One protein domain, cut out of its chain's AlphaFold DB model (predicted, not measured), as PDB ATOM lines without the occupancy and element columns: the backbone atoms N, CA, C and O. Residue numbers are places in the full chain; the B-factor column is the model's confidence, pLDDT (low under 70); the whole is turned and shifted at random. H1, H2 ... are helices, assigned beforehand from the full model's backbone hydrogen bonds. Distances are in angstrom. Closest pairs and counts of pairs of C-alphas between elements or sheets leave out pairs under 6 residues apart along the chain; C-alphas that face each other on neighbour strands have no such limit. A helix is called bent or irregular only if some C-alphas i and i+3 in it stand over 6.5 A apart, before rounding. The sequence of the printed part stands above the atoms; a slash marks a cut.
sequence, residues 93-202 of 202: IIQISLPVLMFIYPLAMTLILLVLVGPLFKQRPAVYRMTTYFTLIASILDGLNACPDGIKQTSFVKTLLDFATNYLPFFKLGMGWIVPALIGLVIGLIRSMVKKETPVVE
ATOM      1  N   ILE A  93      32.990  12.696 -58.023       90.94
ATOM      2  CA  ILE A  93      32.652  13.548 -56.872       90.94
ATOM      3  C   ILE A  93      33.234  12.953 -55.584       90.94
ATOM      4  O   ILE A  93      33.859  13.677 -54.809       90.94
ATOM      5  N   ILE A  94      33.080  11.638 -55.374       89.56
ATOM      6  CA  ILE A  94      33.644  10.932 -54.218       89.56
ATOM      7  C   ILE A  94      35.171  11.054 -54.210       89.56
ATOM      8  O   ILE A  94      35.731  11.413 -53.180       89.56
ATOM      9  N   GLN A  95      35.852  10.819 -55.335       87.94
ATOM     10  CA  GLN A  95      37.315  10.917 -55.403       87.94
ATOM     11  C   GLN A  95      37.846  12.309 -55.032       87.94
ATOM     12  O   GLN A  95      38.867  12.410 -54.357       87.94
ATOM     13  N   ILE A  96      37.148  13.375 -55.433       86.94
ATOM     14  CA  ILE A  96      37.540  14.759 -55.118       86.94
ATOM     15  C   ILE A  96      37.162  15.135 -53.679       86.94
ATOM     16  O   ILE A  96      37.892  15.866 -53.013       86.94
ATOM     17  N   SER A  97      36.029  14.635 -53.183       89.62
ATOM     18  CA  SER A  97      35.523  14.966 -51.847       89.62
ATOM     19  C   SER A  97      36.169  14.147 -50.732       89.62
ATOM     20  O   SER A  97      36.232  14.629 -49.607       89.62
ATOM     21  N   LEU A  98      36.675  12.941 -51.008       89.69
ATOM     22  CA  LEU A  98      37.303  12.076 -50.005       89.69
ATOM     23  C   LEU A  98      38.496  12.730 -49.286       89.69
ATOM     24  O   LEU A  98      38.508  12.670 -48.061       89.69
ATOM     25  N   PRO A  99      39.458  13.388 -49.962       88.00
ATOM     26  CA  PRO A  99      40.559  14.084 -49.290       88.00
ATOM     27  C   PRO A  99      40.085  15.198 -48.360       88.00
ATOM     28  O   PRO A  99      40.537  15.305 -47.221       88.00
ATOM     29  N   VAL A 100      39.132  16.004 -48.835       90.44
ATOM     30  CA  VAL A 100      38.554  17.107 -48.058       90.44
ATOM     31  C   VAL A 100      37.792  16.560 -46.855       90.44
ATOM     32  O   VAL A 100      37.959  17.049 -45.741       90.44
ATOM     33  N   LEU A 101      37.005  15.501 -47.055       91.06
ATOM     34  CA  LEU A 101      36.285  14.820 -45.989       91.06
ATOM     35  C   LEU A 101      37.260  14.252 -44.961       91.06
ATOM     36  O   LEU A 101      37.080  14.535 -43.786       91.06
ATOM     37  N   MET A 102      38.296  13.527 -45.400       88.00
ATOM     38  CA  MET A 102      39.325  12.908 -44.552       88.00
ATOM     39  C   MET A 102      40.110  13.934 -43.719       88.00
ATOM     40  O   MET A 102      40.553  13.628 -42.617       88.00
ATOM     41  N   PHE A 103      40.211  15.170 -44.204       89.88
ATOM     42  CA  PHE A 103      40.793  16.282 -43.460       89.88
ATOM     43  C   PHE A 103      39.819  16.926 -42.458       89.88
ATOM     44  O   PHE A 103      40.198  17.238 -41.332       89.88
ATOM     45  N   ILE A 104      38.559  17.151 -42.843       91.88
ATOM     46  CA  ILE A 104      37.590  17.874 -42.003       91.88
ATOM     47  C   ILE A 104      36.975  16.965 -40.930       91.88
ATOM     48  O   ILE A 104      36.706  17.422 -39.815       91.88
ATOM     49  N   TYR A 105      36.748  15.683 -41.231       91.00
ATOM     50  CA  TYR A 105      36.012  14.792 -40.334       91.00
ATOM     51  C   TYR A 105      36.664  14.599 -38.955       91.00
ATOM     52  O   TYR A 105      35.907  14.602 -37.980       91.00
ATOM     53  N   PRO A 106      37.999  14.478 -38.787       90.50
ATOM     54  CA  PRO A 106      38.573  14.260 -37.466       90.50
ATOM     55  C   PRO A 106      38.449  15.505 -36.594       90.50
ATOM     56  O   PRO A 106      38.170  15.417 -35.398       90.50
ATOM     57  N   LEU A 107      38.619  16.682 -37.200       91.50
ATOM     58  CA  LEU A 107      38.461  17.970 -36.532       91.50
ATOM     59  C   LEU A 107      37.027  18.138 -36.030       91.50
ATOM     60  O   LEU A 107      36.815  18.423 -34.856       91.50
ATOM     61  N   ALA A 108      36.039  17.885 -36.889       92.88
ATOM     62  CA  ALA A 108      34.636  17.946 -36.495       92.88
ATOM     63  C   ALA A 108      34.306  16.924 -35.390       92.88
ATOM     64  O   ALA A 108      33.702  17.281 -34.379       92.88
ATOM     65  N   MET A 109      34.751  15.670 -35.537       91.19
ATOM     66  CA  MET A 109      34.503  14.606 -34.555       91.19
ATOM     67  C   MET A 109      35.118  14.917 -33.191       91.19
ATOM     68  O   MET A 109      34.458  14.757 -32.166       91.19
ATOM     69  N   THR A 110      36.366  15.385 -33.156       91.50
ATOM     70  CA  THR A 110      37.031  15.737 -31.895       91.50
ATOM     71  C   THR A 110      36.371  16.920 -31.207       91.50
ATOM     72  O   THR A 110      36.195  16.867 -29.993       91.50
ATOM     73  N   LEU A 111      35.933  17.943 -31.947       90.62
ATOM     74  CA  LEU A 111      35.175  19.057 -31.376       90.62
ATOM     75  C   LEU A 111      33.833  18.599 -30.795       90.62
ATOM     76  O   LEU A 111      33.522  18.956 -29.662       90.62
ATOM     77  N   ILE A 112      33.079  17.754 -31.508       92.06
ATOM     78  CA  ILE A 112      31.821  17.183 -30.997       92.06
ATOM     79  C   ILE A 112      32.077  16.397 -29.703       92.06
ATOM     80  O   ILE A 112      31.392  16.611 -28.703       92.06
ATOM     81  N   LEU A 113      33.092  15.528 -29.686       89.56
ATOM     82  CA  LEU A 113      33.454  14.756 -28.494       89.56
ATOM     83  C   LEU A 113      33.881  15.659 -27.332       89.56
ATOM     84  O   LEU A 113      33.459  15.440 -26.200       89.56
ATOM     85  N   LEU A 114      34.679  16.693 -27.597       87.38
ATOM     86  CA  LEU A 114      35.099  17.657 -26.583       87.38
ATOM     87  C   LEU A 114      33.925  18.439 -26.007       87.38
ATOM     88  O   LEU A 114      33.922  18.686 -24.812       87.38
ATOM     89  N   VAL A 115      32.929  18.809 -26.815       88.12
ATOM     90  CA  VAL A 115      31.708  19.465 -26.326       88.12
ATOM     91  C   VAL A 115      30.910  18.521 -25.427       88.12
ATOM     92  O   VAL A 115      30.517  18.921 -24.333       88.12
ATOM     93  N   LEU A 116      30.744  17.254 -25.823       88.44
ATOM     94  CA  LEU A 116      30.018  16.254 -25.029       88.44
ATOM     95  C   LEU A 116      30.714  15.921 -23.699       88.44
ATOM     96  O   LEU A 116      30.055  15.773 -22.673       88.44
ATOM     97  N   VAL A 117      32.045  15.819 -23.703       84.88
ATOM     98  CA  VAL A 117      32.871  15.529 -22.513       84.88
ATOM     99  C   VAL A 117      33.245  16.825 -21.764       84.88
ATOM    100  O   VAL A 117      33.711  16.798 -20.625       84.88
ATOM    101  N   GLY A 118      32.978  17.986 -22.361       80.25
ATOM    102  CA  GLY A 118      33.282  19.322 -21.852       80.25
ATOM    103  C   GLY A 118      32.809  19.596 -20.420       80.25
ATOM    104  O   GLY A 118      33.577  20.207 -19.666       80.25
ATOM    105  N   PRO A 119      31.630  19.106 -19.980       80.31
ATOM    106  CA  PRO A 119      31.193  19.223 -18.591       80.31
ATOM    107  C   PRO A 119      32.165  18.604 -17.574       80.31
ATOM    108  O   PRO A 119      32.333  19.162 -16.490       80.31
ATOM    109  N   LEU A 120      32.876  17.518 -17.917       77.44
ATOM    110  CA  LEU A 120      33.848  16.886 -17.011       77.44
ATOM    111  C   LEU A 120      35.066  17.781 -16.741       77.44
ATOM    112  O   LEU A 120      35.698  17.680 -15.688       77.44
ATOM    113  N   PHE A 121      35.385  18.682 -17.670       72.75
ATOM    114  CA  PHE A 121      36.587  19.516 -17.617       72.75
ATOM    115  C   PHE A 121      36.284  21.015 -17.567       72.75
ATOM    116  O   PHE A 121      37.196  21.828 -17.730       72.75
ATOM    117  N   LYS A 122      35.021  21.382 -17.299       75.88
ATOM    118  CA  LYS A 122      34.525  22.767 -17.215       75.88
ATOM    119  C   LYS A 122      34.820  23.594 -18.473       75.88
ATOM    120  O   LYS A 122      35.228  24.745 -18.356       75.88
ATOM    121  N   GLN A 123      34.692  22.977 -19.650       74.00
ATOM    122  CA  GLN A 123      34.887  23.615 -20.962       74.00
ATOM    123  C   GLN A 123      36.152  24.492 -21.063       74.00
ATOM    124  O   GLN A 123      36.148  25.610 -21.579       74.00
ATOM    125  N   ARG A 124      37.275  24.012 -20.519       77.94
ATOM    126  CA  ARG A 124      38.499  24.819 -20.493       77.94
ATOM    127  C   ARG A 124      39.155  24.908 -21.872       77.94
ATOM    128  O   ARG A 124      39.432  23.873 -22.487       77.94
ATOM    129  N   PRO A 125      39.536  26.114 -22.322       77.62
ATOM    130  CA  PRO A 125      39.949  26.355 -23.703       77.62
ATOM    131  C   PRO A 125      41.308  25.727 -24.044       77.62
ATOM    132  O   PRO A 125      41.601  25.487 -25.216       77.62
ATOM    133  N   ALA A 126      42.165  25.444 -23.055       80.75
ATOM    134  CA  ALA A 126      43.405  24.698 -23.277       80.75
ATOM    135  C   ALA A 126      43.162  23.270 -23.793       80.75
ATOM    136  O   ALA A 126      43.900  22.821 -24.668       80.75
ATOM    137  N   VAL A 127      42.131  22.573 -23.301       83.50
ATOM    138  CA  VAL A 127      41.837  21.187 -23.712       83.50
ATOM    139  C   VAL A 127      41.396  21.156 -25.173       83.50
ATOM    140  O   VAL A 127      41.911  20.355 -25.954       83.50
ATOM    141  N   TYR A 128      40.529  22.094 -25.564       84.81
ATOM    142  CA  TYR A 128      40.064  22.237 -26.943       84.81
ATOM    143  C   TYR A 128      41.209  22.555 -27.893       84.81
ATOM    144  O   TYR A 128      41.385  21.865 -28.895       84.81
ATOM    145  N   ARG A 129      42.034  23.554 -27.559       86.69
ATOM    146  CA  ARG A 129      43.161  23.961 -28.408       86.69
ATOM    147  C   ARG A 129      44.171  22.836 -28.595       86.69
ATOM    148  O   ARG A 129      44.500  22.520 -29.731       86.69
ATOM    149  N   MET A 130      44.631  22.207 -27.512       86.12
ATOM    150  CA  MET A 130      45.652  21.157 -27.604       86.12
ATOM    151  C   MET A 130      45.139  19.952 -28.394       86.12
ATOM    152  O   MET A 130      45.791  19.531 -29.347       86.12
ATOM    153  N   THR A 131      43.945  19.454 -28.073       87.50
ATOM    154  CA  THR A 131      43.329  18.335 -28.801       87.50
ATOM    155  C   THR A 131      43.158  18.662 -30.284       87.50
ATOM    156  O   THR A 131      43.537  17.857 -31.131       87.50
ATOM    157  N   THR A 132      42.674  19.864 -30.612       89.25
ATOM    158  CA  THR A 132      42.486  20.297 -32.006       89.25
ATOM    159  C   THR A 132      43.818  20.402 -32.747       89.25
ATOM    160  O   THR A 132      43.908  19.931 -33.873       89.25
ATOM    161  N   TYR A 133      44.876  20.944 -32.134       90.12
ATOM    162  CA  TYR A 133      46.188  21.058 -32.786       90.12
ATOM    163  C   TYR A 133      46.815  19.699 -33.106       90.12
ATOM    164  O   TYR A 133      47.290  19.495 -34.223       90.12
ATOM    165  N   PHE A 134      46.793  18.755 -32.162       87.06
ATOM    166  CA  PHE A 134      47.313  17.409 -32.419       87.06
ATOM    167  C   PHE A 134      46.475  16.668 -33.467       87.06
ATOM    168  O   PHE A 134      47.025  16.015 -34.353       87.06
ATOM    169  N   THR A 135      45.151  16.828 -33.412       88.44
ATOM    170  CA  THR A 135      44.232  16.247 -34.400       88.44
ATOM    171  C   THR A 135      44.438  16.858 -35.780       88.44
ATOM    172  O   THR A 135      44.416  16.131 -36.765       88.44
ATOM    173  N   LEU A 136      44.698  18.164 -35.878       89.88
ATOM    174  CA  LEU A 136      44.946  18.862 -37.139       89.88
ATOM    175  C   LEU A 136      46.147  18.276 -37.878       89.88
ATOM    176  O   LEU A 136      46.043  17.988 -39.066       89.88
ATOM    177  N   ILE A 137      47.258  18.043 -37.172       86.88
ATOM    178  CA  ILE A 137      48.459  17.437 -37.762       86.88
ATOM    179  C   ILE A 137      48.121  16.058 -38.340       86.88
ATOM    180  O   ILE A 137      48.472  15.763 -39.480       86.88
ATOM    181  N   ALA A 138      47.388  15.237 -37.586       85.81
ATOM    182  CA  ALA A 138      46.971  13.915 -38.040       85.81
ATOM    183  C   ALA A 138      45.984  13.972 -39.219       85.81
ATOM    184  O   ALA A 138      46.111  13.210 -40.170       85.81
ATOM    185  N   SER A 139      45.053  14.926 -39.197       86.69
ATOM    186  CA  SER A 139      44.039  15.111 -40.242       86.69
ATOM    187  C   SER A 139      44.661  15.518 -41.577       86.69
ATOM    188  O   SER A 139      44.171  15.127 -42.631       86.69
ATOM    189  N   ILE A 140      45.757  16.286 -41.552       86.31
ATOM    190  CA  ILE A 140      46.527  16.610 -42.763       86.31
ATOM    191  C   ILE A 140      47.117  15.330 -43.364       86.31
ATOM    192  O   ILE A 140      47.042  15.137 -44.576       86.31
ATOM    193  N   LEU A 141      47.668  14.441 -42.533       83.50
ATOM    194  CA  LEU A 141      48.219  13.160 -42.985       83.50
ATOM    195  C   LEU A 141      47.129  12.249 -43.562       83.50
ATOM    196  O   LEU A 141      47.319  11.693 -44.642       83.50
ATOM    197  N   ASP A 142      45.982  12.148 -42.887       82.69
ATOM    198  CA  ASP A 142      44.827  11.370 -43.354       82.69
ATOM    199  C   ASP A 142      44.269  11.939 -44.678       82.69
ATOM    200  O   ASP A 142      43.991  11.187 -45.613       82.69
ATOM    201  N   GLY A 143      44.190  13.269 -44.812       83.19
ATOM    202  CA  GLY A 143      43.791  13.946 -46.050       83.19
ATOM    203  C   GLY A 143      44.757  13.687 -47.211       83.19
ATOM    204  O   GLY A 143      44.323  13.343 -48.313       83.19
ATOM    205  N   LEU A 144      46.071  13.765 -46.968       82.62
ATOM    206  CA  LEU A 144      47.099  13.430 -47.964       82.62
ATOM    207  C   LEU A 144      47.051  11.949 -48.364       82.62
ATOM    208  O   LEU A 144      47.213  11.620 -49.541       82.62
ATOM    209  N   ASN A 145      46.768  11.056 -47.415       80.75
ATOM    210  CA  ASN A 145      46.584   9.629 -47.679       80.75
ATOM    211  C   ASN A 145      45.281   9.312 -48.429       80.75
ATOM    212  O   ASN A 145      45.112   8.214 -48.955       80.75
ATOM    213  N   ALA A 146      44.340  10.244 -48.495       81.06
ATOM    214  CA  ALA A 146      43.107  10.089 -49.255       81.06
ATOM    215  C   ALA A 146      43.201  10.679 -50.674       81.06
ATOM    216  O   ALA A 146      42.342  10.385 -51.504       81.06
ATOM    217  N   CYS A 147      44.255  11.444 -50.985       79.88
ATOM    218  CA  CYS A 147      44.478  12.009 -52.318       79.88
ATOM    219  C   CYS A 147      44.634  10.937 -53.421       79.88
ATOM    220  O   CYS A 147      44.988   9.792 -53.135       79.88
ATOM    221  N   PRO A 148      44.410  11.286 -54.700       74.56
ATOM    222  CA  PRO A 148      44.692  10.399 -55.829       74.56
ATOM    223  C   PRO A 148      46.182  10.039 -55.943       74.56
ATOM    224  O   PRO A 148      47.054  10.787 -55.485       74.56
ATOM    225  N   ASP A 149      46.482   8.924 -56.618       68.44
ATOM    226  CA  ASP A 149      47.840   8.363 -56.722       68.44
ATOM    227  C   ASP A 149      48.878   9.345 -57.286       68.44
ATOM    228  O   ASP A 149      50.030   9.332 -56.856       68.44
ATOM    229  N   GLY A 150      48.469  10.266 -58.163       66.19
ATOM    230  CA  GLY A 150      49.353  11.301 -58.711       66.19
ATOM    231  C   GLY A 150      49.959  12.241 -57.657       66.19
ATOM    232  O   GLY A 150      51.077  12.711 -57.834       66.19
ATOM    233  N   ILE A 151      49.265  12.483 -56.538       67.19
ATOM    234  CA  ILE A 151      49.769  13.320 -55.433       67.19
ATOM    235  C   ILE A 151      50.489  12.447 -54.398       67.19
ATOM    236  O   ILE A 151      51.565  12.814 -53.917       67.19
ATOM    237  N   LYS A 152      49.940  11.260 -54.107       67.50
ATOM    238  CA  LYS A 152      50.505  10.293 -53.151       67.50
ATOM    239  C   LYS A 152      51.903   9.810 -53.515       67.50
ATOM    240  O   LYS A 152      52.715   9.580 -52.625       67.50
ATOM    241  N   GLN A 153      52.185   9.646 -54.807       67.19
ATOM    242  CA  GLN A 153      53.466   9.118 -55.281       67.19
ATOM    243  C   GLN A 153      54.605  10.146 -55.280       67.19
ATOM    244  O   GLN A 153      55.745   9.798 -55.588       67.19
ATOM    245  N   THR A 154      54.346  11.395 -54.884       77.88
ATOM    246  CA  THR A 154      55.413  12.380 -54.683       77.88
ATOM    247  C   THR A 154      56.333  11.910 -53.553       77.88
ATOM    248  O   THR A 154      55.859  11.605 -52.460       77.88
ATOM    249  N   SER A 155      57.652  11.888 -53.786       71.56
ATOM    250  CA  SER A 155      58.659  11.350 -52.846       71.56
ATOM    251  C   SER A 155      58.512  11.873 -51.403       71.56
ATOM    252  O   SER A 155      58.590  11.112 -50.436       71.56
ATOM    253  N   PHE A 156      58.196  13.165 -51.254       73.81
ATOM    254  CA  PHE A 156      57.943  13.797 -49.957       73.81
ATOM    255  C   PHE A 156      56.693  13.244 -49.252       73.81
ATOM    256  O   PHE A 156      56.746  12.888 -48.076       73.81
ATOM    257  N   VAL A 157      55.579  13.126 -49.981       74.44
ATOM    258  CA  VAL A 157      54.300  12.632 -49.448       74.44
ATOM    259  C   VAL A 157      54.420  11.160 -49.076       74.44
ATOM    260  O   VAL A 157      54.012  10.775 -47.987       74.44
ATOM    261  N   LYS A 158      55.061  10.349 -49.921       74.56
ATOM    262  CA  LYS A 158      55.283   8.927 -49.652       74.56
ATOM    263  C   LYS A 158      56.104   8.696 -48.381       74.56
ATOM    264  O   LYS A 158      55.697   7.906 -47.543       74.56
ATOM    265  N   THR A 159      57.197   9.438 -48.190       74.44
ATOM    266  CA  THR A 159      58.035   9.326 -46.980       74.44
ATOM    267  C   THR A 159      57.250   9.690 -45.715       74.44
ATOM    268  O   THR A 159      57.355   9.020 -44.687       74.44
ATOM    269  N   LEU A 160      56.423  10.735 -45.797       75.06
ATOM    270  CA  LEU A 160      55.583  11.182 -44.690       75.06
ATOM    271  C   LEU A 160      54.467  10.170 -44.366       75.06
ATOM    272  O   LEU A 160      54.193   9.902 -43.197       75.06
ATOM    273  N   LEU A 161      53.859   9.574 -45.396       74.88
ATOM    274  CA  LEU A 161      52.845   8.528 -45.263       74.88
ATOM    275  C   LEU A 161      53.429   7.206 -44.759       74.88
ATOM    276  O   LEU A 161      52.784   6.540 -43.953       74.88
ATOM    277  N   ASP A 162      54.645   6.837 -45.161       74.88
ATOM    278  CA  ASP A 162      55.341   5.651 -44.651       74.88
ATOM    279  C   ASP A 162      55.686   5.823 -43.164       74.88
ATOM    280  O   ASP A 162      55.512   4.896 -42.370       74.88
ATOM    281  N   PHE A 163      56.098   7.024 -42.745       74.56
ATOM    282  CA  PHE A 163      56.277   7.337 -41.328       74.56
ATOM    283  C   PHE A 163      54.952   7.227 -40.558       74.56
ATOM    284  O   PHE A 163      54.887   6.536 -39.540       74.56
ATOM    285  N   ALA A 164      53.879   7.835 -41.073       68.69
ATOM    286  CA  ALA A 164      52.553   7.768 -40.462       68.69
ATOM    287  C   ALA A 164      52.016   6.326 -40.390       68.69
ATOM    288  O   ALA A 164      51.495   5.909 -39.364       68.69
ATOM    289  N   THR A 165      52.209   5.521 -41.431       69.19
ATOM    290  CA  THR A 165      51.727   4.131 -41.474       69.19
ATOM    291  C   THR A 165      52.457   3.228 -40.479       69.19
ATOM    292  O   THR A 165      51.858   2.283 -39.964       69.19
ATOM    293  N   ASN A 166      53.734   3.505 -40.200       71.06
ATOM    294  CA  ASN A 166      54.552   2.705 -39.286       71.06
ATOM    295  C   ASN A 166      54.430   3.143 -37.818       71.06
ATOM    296  O   ASN A 166      54.497   2.296 -36.930       71.06
ATOM    297  N   TYR A 167      54.249   4.440 -37.554       67.88
ATOM    298  CA  TYR A 167      54.210   4.982 -36.191       67.88
ATOM    299  C   TYR A 167      52.801   5.260 -35.663       67.88
ATOM    300  O   TYR A 167      52.628   5.362 -34.449       67.88
ATOM    301  N   LEU A 168      51.797   5.392 -36.534       66.75
ATOM    302  CA  LEU A 168      50.436   5.744 -36.143       66.75
ATOM    303  C   LEU A 168      49.534   4.491 -36.161       66.75
ATOM    304  O   LEU A 168      49.203   3.965 -37.232       66.75
ATOM    305  N   PRO A 169      49.101   3.989 -34.988       65.50
ATOM    306  CA  PRO A 169      48.148   2.887 -34.921       65.50
ATOM    307  C   PRO A 169      46.838   3.294 -35.607       65.50
ATOM    308  O   PRO A 169      46.427   4.446 -35.526       65.50
ATOM    309  N   PHE A 170      46.165   2.348 -36.267       67.88
ATOM    310  CA  PHE A 170      44.900   2.562 -36.995       67.88
ATOM    311  C   PHE A 170      44.961   3.427 -38.268       67.88
ATOM    312  O   PHE A 170      43.930   3.593 -38.925       67.88
ATOM    313  N   PHE A 171      46.143   3.877 -38.703       69.00
ATOM    314  CA  PHE A 171      46.288   4.625 -39.962       69.00
ATOM    315  C   PHE A 171      45.813   3.830 -41.187       69.00
ATOM    316  O   PHE A 171      45.132   4.358 -42.060       69.00
ATOM    317  N   LYS A 172      46.070   2.514 -41.209       67.62
ATOM    318  CA  LYS A 172      45.602   1.610 -42.279       67.62
ATOM    319  C   LYS A 172      44.076   1.507 -42.382       67.62
ATOM    320  O   LYS A 172      43.570   1.136 -43.432       67.62
ATOM    321  N   LEU A 173      43.354   1.821 -41.305       69.62
ATOM    322  CA  LEU A 173      41.889   1.848 -41.274       69.62
ATOM    323  C   LEU A 173      41.331   3.261 -41.510       69.62
ATOM    324  O   LEU A 173      40.129   3.469 -41.380       69.62
ATOM    325  N   GLY A 174      42.197   4.233 -41.817       72.00
ATOM    326  CA  GLY A 174      41.829   5.634 -41.984       72.00
ATOM    327  C   GLY A 174      41.499   6.348 -40.676       72.00
ATOM    328  O   GLY A 174      40.951   7.431 -40.742       72.00
ATOM    329  N   MET A 175      41.810   5.773 -39.507       78.31
ATOM    330  CA  MET A 175      41.526   6.351 -38.181       78.31
ATOM    331  C   MET A 175      42.801   6.869 -37.495       78.31
ATOM    332  O   MET A 175      42.974   6.717 -36.283       78.31
ATOM    333  N   GLY A 176      43.721   7.451 -38.268       79.62
ATOM    334  CA  GLY A 176      45.023   7.901 -37.775       79.62
ATOM    335  C   GLY A 176      44.934   8.969 -36.683       79.62
ATOM    336  O   GLY A 176      45.729   8.985 -35.747       79.62
ATOM    337  N   TRP A 177      43.921   9.826 -36.749       83.00
ATOM    338  CA  TRP A 177      43.686  10.915 -35.801       83.00
ATOM    339  C   TRP A 177      43.351  10.514 -34.359       83.00
ATOM    340  O   TRP A 177      43.558  11.333 -33.464       83.00
ATOM    341  N   ILE A 178      42.849   9.299 -34.098       84.25
ATOM    342  CA  ILE A 178      42.349   8.917 -32.761       84.25
ATOM    343  C   ILE A 178      43.463   9.003 -31.713       84.25
ATOM    344  O   ILE A 178      43.264   9.544 -30.624       84.25
ATOM    345  N   VAL A 179      44.649   8.488 -32.044       83.94
ATOM    346  CA  VAL A 179      45.787   8.448 -31.116       83.94
ATOM    347  C   VAL A 179      46.316   9.864 -30.824       83.94
ATOM    348  O   VAL A 179      46.385  10.227 -29.647       83.94
ATOM    349  N   PRO A 180      46.605  10.714 -31.831       84.88
ATOM    350  CA  PRO A 180      46.940  12.123 -31.616       84.88
ATOM    351  C   PRO A 180      45.869  12.910 -30.853       84.88
ATOM    352  O   PRO A 180      46.214  13.700 -29.974       84.88
ATOM    353  N   ALA A 181      44.583  12.679 -31.130       86.06
ATOM    354  CA  ALA A 181      43.489  13.328 -30.413       86.06
ATOM    355  C   ALA A 181      43.488  12.955 -28.924       86.06
ATOM    356  O   ALA A 181      43.388  13.832 -28.066       86.06
ATOM    357  N   LEU A 182      43.669  11.671 -28.600       86.25
ATOM    358  CA  LEU A 182      43.733  11.206 -27.217       86.25
ATOM    359  C   LEU A 182      44.944  11.793 -26.476       86.25
ATOM    360  O   LEU A 182      44.810  12.258 -25.345       86.25
ATOM    361  N   ILE A 183      46.110  11.835 -27.127       86.50
ATOM    362  CA  ILE A 183      47.321  12.461 -26.575       86.50
ATOM    363  C   ILE A 183      47.078  13.954 -26.316       86.50
ATOM    364  O   ILE A 183      47.368  14.451 -25.225       86.50
ATOM    365  N   GLY A 184      46.502  14.665 -27.288       84.00
ATOM    366  CA  GLY A 184      46.173  16.083 -27.160       84.00
ATOM    367  C   GLY A 184      45.179  16.366 -26.032       84.00
ATOM    368  O   GLY A 184      45.350  17.350 -25.309       84.00
ATOM    369  N   LEU A 185      44.214  15.468 -25.820       85.56
ATOM    370  CA  LEU A 185      43.266  15.539 -24.712       85.56
ATOM    371  C   LEU A 185      43.975  15.363 -23.367       85.56
ATOM    372  O   LEU A 185      43.843  16.226 -22.502       85.56
ATOM    373  N   VAL A 186      44.791  14.319 -23.198       85.75
ATOM    374  CA  VAL A 186      45.534  14.070 -21.947       85.75
ATOM    375  C   VAL A 186      46.463  15.241 -21.609       85.75
ATOM    376  O   VAL A 186      46.446  15.740 -20.482       85.75
ATOM    377  N   ILE A 187      47.225  15.743 -22.585       84.88
ATOM    378  CA  ILE A 187      48.107  16.906 -22.394       84.88
ATOM    379  C   ILE A 187      47.288  18.160 -22.057       84.88
ATOM    380  O   ILE A 187      47.666  18.935 -21.173       84.88
ATOM    381  N   GLY A 188      46.156  18.356 -22.738       81.38
ATOM    382  CA  GLY A 188      45.220  19.443 -22.474       81.38
ATOM    383  C   GLY A 188      44.711  19.433 -21.033       81.38
ATOM    384  O   GLY A 188      44.696  20.481 -20.385       81.38
ATOM    385  N   LEU A 189      44.371  18.255 -20.506       81.69
ATOM    386  CA  LEU A 189      43.931  18.067 -19.122       81.69
ATOM    387  C   LEU A 189      45.035  18.361 -18.113       81.69
ATOM    388  O   LEU A 189      44.815  19.144 -17.190       81.69
ATOM    389  N   ILE A 190      46.232  17.805 -18.313       82.81
ATOM    390  CA  ILE A 190      47.376  18.038 -17.420       82.81
ATOM    391  C   ILE A 190      47.684  19.538 -17.348       82.81
ATOM    392  O   ILE A 190      47.759  20.118 -16.264       82.81
ATOM    393  N   ARG A 191      47.777  20.207 -18.504       78.25
ATOM    394  CA  ARG A 191      48.040  21.652 -18.575       78.25
ATOM    395  C   ARG A 191      46.933  22.472 -17.913       78.25
ATOM    396  O   ARG A 191      47.222  23.454 -17.234       78.25
ATOM    397  N   SER A 192      45.685  22.049 -18.076       75.88
ATOM    398  CA  SER A 192      44.517  22.661 -17.450       75.88
ATOM    399  C   SER A 192      44.460  22.479 -15.924       75.88
ATOM    400  O   SER A 192      43.782  23.259 -15.256       75.88
ATOM    401  N   MET A 193      45.079  21.436 -15.369       73.12
ATOM    402  CA  MET A 193      45.161  21.239 -13.918       73.12
ATOM    403  C   MET A 193      46.281  22.086 -13.308       73.12
ATOM    404  O   MET A 193      46.106  22.633 -12.224       73.12
ATOM    405  N   VAL A 194      47.398  22.239 -14.028       75.50
ATOM    406  CA  VAL A 194      48.550  23.055 -13.607       75.50
ATOM    407  C   VAL A 194      48.250  24.552 -13.719       75.50
ATOM    408  O   VAL A 194      48.602  25.331 -12.836       75.50
ATOM    409  N   LYS A 195      47.572  24.970 -14.792       65.31
ATOM    410  CA  LYS A 195      47.145  26.352 -14.999       65.31
ATOM    411  C   LYS A 195      45.644  26.412 -14.745       65.31
ATOM    412  O   LYS A 195      44.869  25.913 -15.552       65.31
ATOM    413  N   LYS A 196      45.239  26.980 -13.605       58.28
ATOM    414  CA  LYS A 196      43.836  27.142 -13.187       58.28
ATOM    415  C   LYS A 196      43.131  28.131 -14.132       58.28
ATOM    416  O   LYS A 196      42.927  29.289 -13.792       58.28
ATOM    417  N   GLU A 197      42.860  27.700 -15.358       56.53
ATOM    418  CA  GLU A 197      42.229  28.524 -16.385       56.53
ATOM    419  C   GLU A 197      40.742  28.690 -16.070       56.53
ATOM    420  O   GLU A 197      40.062  27.742 -15.647       56.53
ATOM    421  N   THR A 198      40.260  29.919 -16.244       56.81
ATOM    422  CA  THR A 198      38.848  30.274 -16.138       56.81
ATOM    423  C   THR A 198      38.047  29.485 -17.183       56.81
ATOM    424  O   THR A 198      38.479  29.402 -18.334       56.81
ATOM    425  N   PRO A 199      36.915  28.868 -16.797       55.62
ATOM    426  CA  PRO A 199      36.007  28.220 -17.742       55.62
ATOM    427  C   PRO A 199      35.579  29.212 -18.826       55.62
ATOM    428  O   PRO A 199      35.298  30.367 -18.499       55.62
ATOM    429  N   VAL A 200      35.504  28.774 -20.085       56.44
ATOM    430  CA  VAL A 200      34.699  29.497 -21.077       56.44
ATOM    431  C   VAL A 200      33.257  29.162 -20.718       56.44
ATOM    432  O   VAL A 200      32.852  28.009 -20.814       56.44
ATOM    433  N   VAL A 201      32.551  30.132 -20.146       44.34
ATOM    434  CA  VAL A 201      31.115  30.032 -19.887       44.34
ATOM    435  C   VAL A 201      30.439  30.543 -21.153       44.34
ATOM    436  O   VAL A 201      30.397  31.755 -21.357       44.34
ATOM    437  N   GLU A 202      29.999  29.627 -22.012       37.28
ATOM    438  CA  GLU A 202      28.881  29.870 -22.934       37.28
ATOM    439  C   GLU A 202      27.636  29.163 -22.397       37.28
ATOM    440  O   GLU A 202      27.748  27.980 -21.992       37.28
TER     441      GLU A 202
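This is residues 93 to 202 of the 202 residues of the protein "Branched-chain amino acid transport system carrier protein" of Bifidobacterium adolescentis (UniProt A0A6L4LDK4). Three long helices, H1, H2 and H5, form an up-and-down bundle, each running against the one before it, with H2 in the middle. Past one end of H5, H4 packs at a steep tilt on residues 141 to 145 of H2, and the tail, residues 195 to 202, crosses the other end of the bundle. The 110 printed residues hold five named helices, H1 to H5 in order, and no named strand: all helix. The whole is elongated, 48 by 29 by 19 A, and only just compact, close to loose, with a radius of gyration of the C-alphas of 15.7 A.

H1, residues 93 to 121, forms a helical hairpin with the hub H2, residues 125 to 146; they touch at a shallow tilt of 20 degrees, opposite ways, the closest C-alphas being those of Pro 99 and Gly 143, 4.6 A apart. H5, residues 178 to 194, touches H2 at a shallow tilt of 16 degrees, opposite ways, the closest C-alphas being those of Thr 131 and Gly 184, 4.0 A apart. H1 and H5 are close but not clearly touching. H4, residues 155 to 167, touches H2 at a steep tilt of 59 degrees; the closest C-alphas, of Asn 145 and Leu 161, are 6.8 A apart. H3, residues 149 to 152, and H2 only just touch, only at the corner, with 3 pairs of C-alphas within 8 A. In H2, H4 and H5 every O i to N i+4 pair is within hydrogen-bond range, in H1 18 of 25; H3 is too short for such a pair.

H1 is 39.9 A long from C-alpha 93 at (32.652, 13.548, -56.872), with a kink of 47 degrees near residue 100, and irregular, C-alphas 116 and 119 being 7.2 A apart. H2 is 30.5 A long, H5 24.6 A, ending at C-alpha 194, (48.550, 23.055, -13.607).

The C-alphas farthest apart, of Gly 150 and Lys 196, are 48.5 A apart. The printed part has no cut and no long link. Mean pLDDT of the printed part is 79.3, with residues 149 to 153, 164 to 165, 167 to 173 and 195 to 202 under 70.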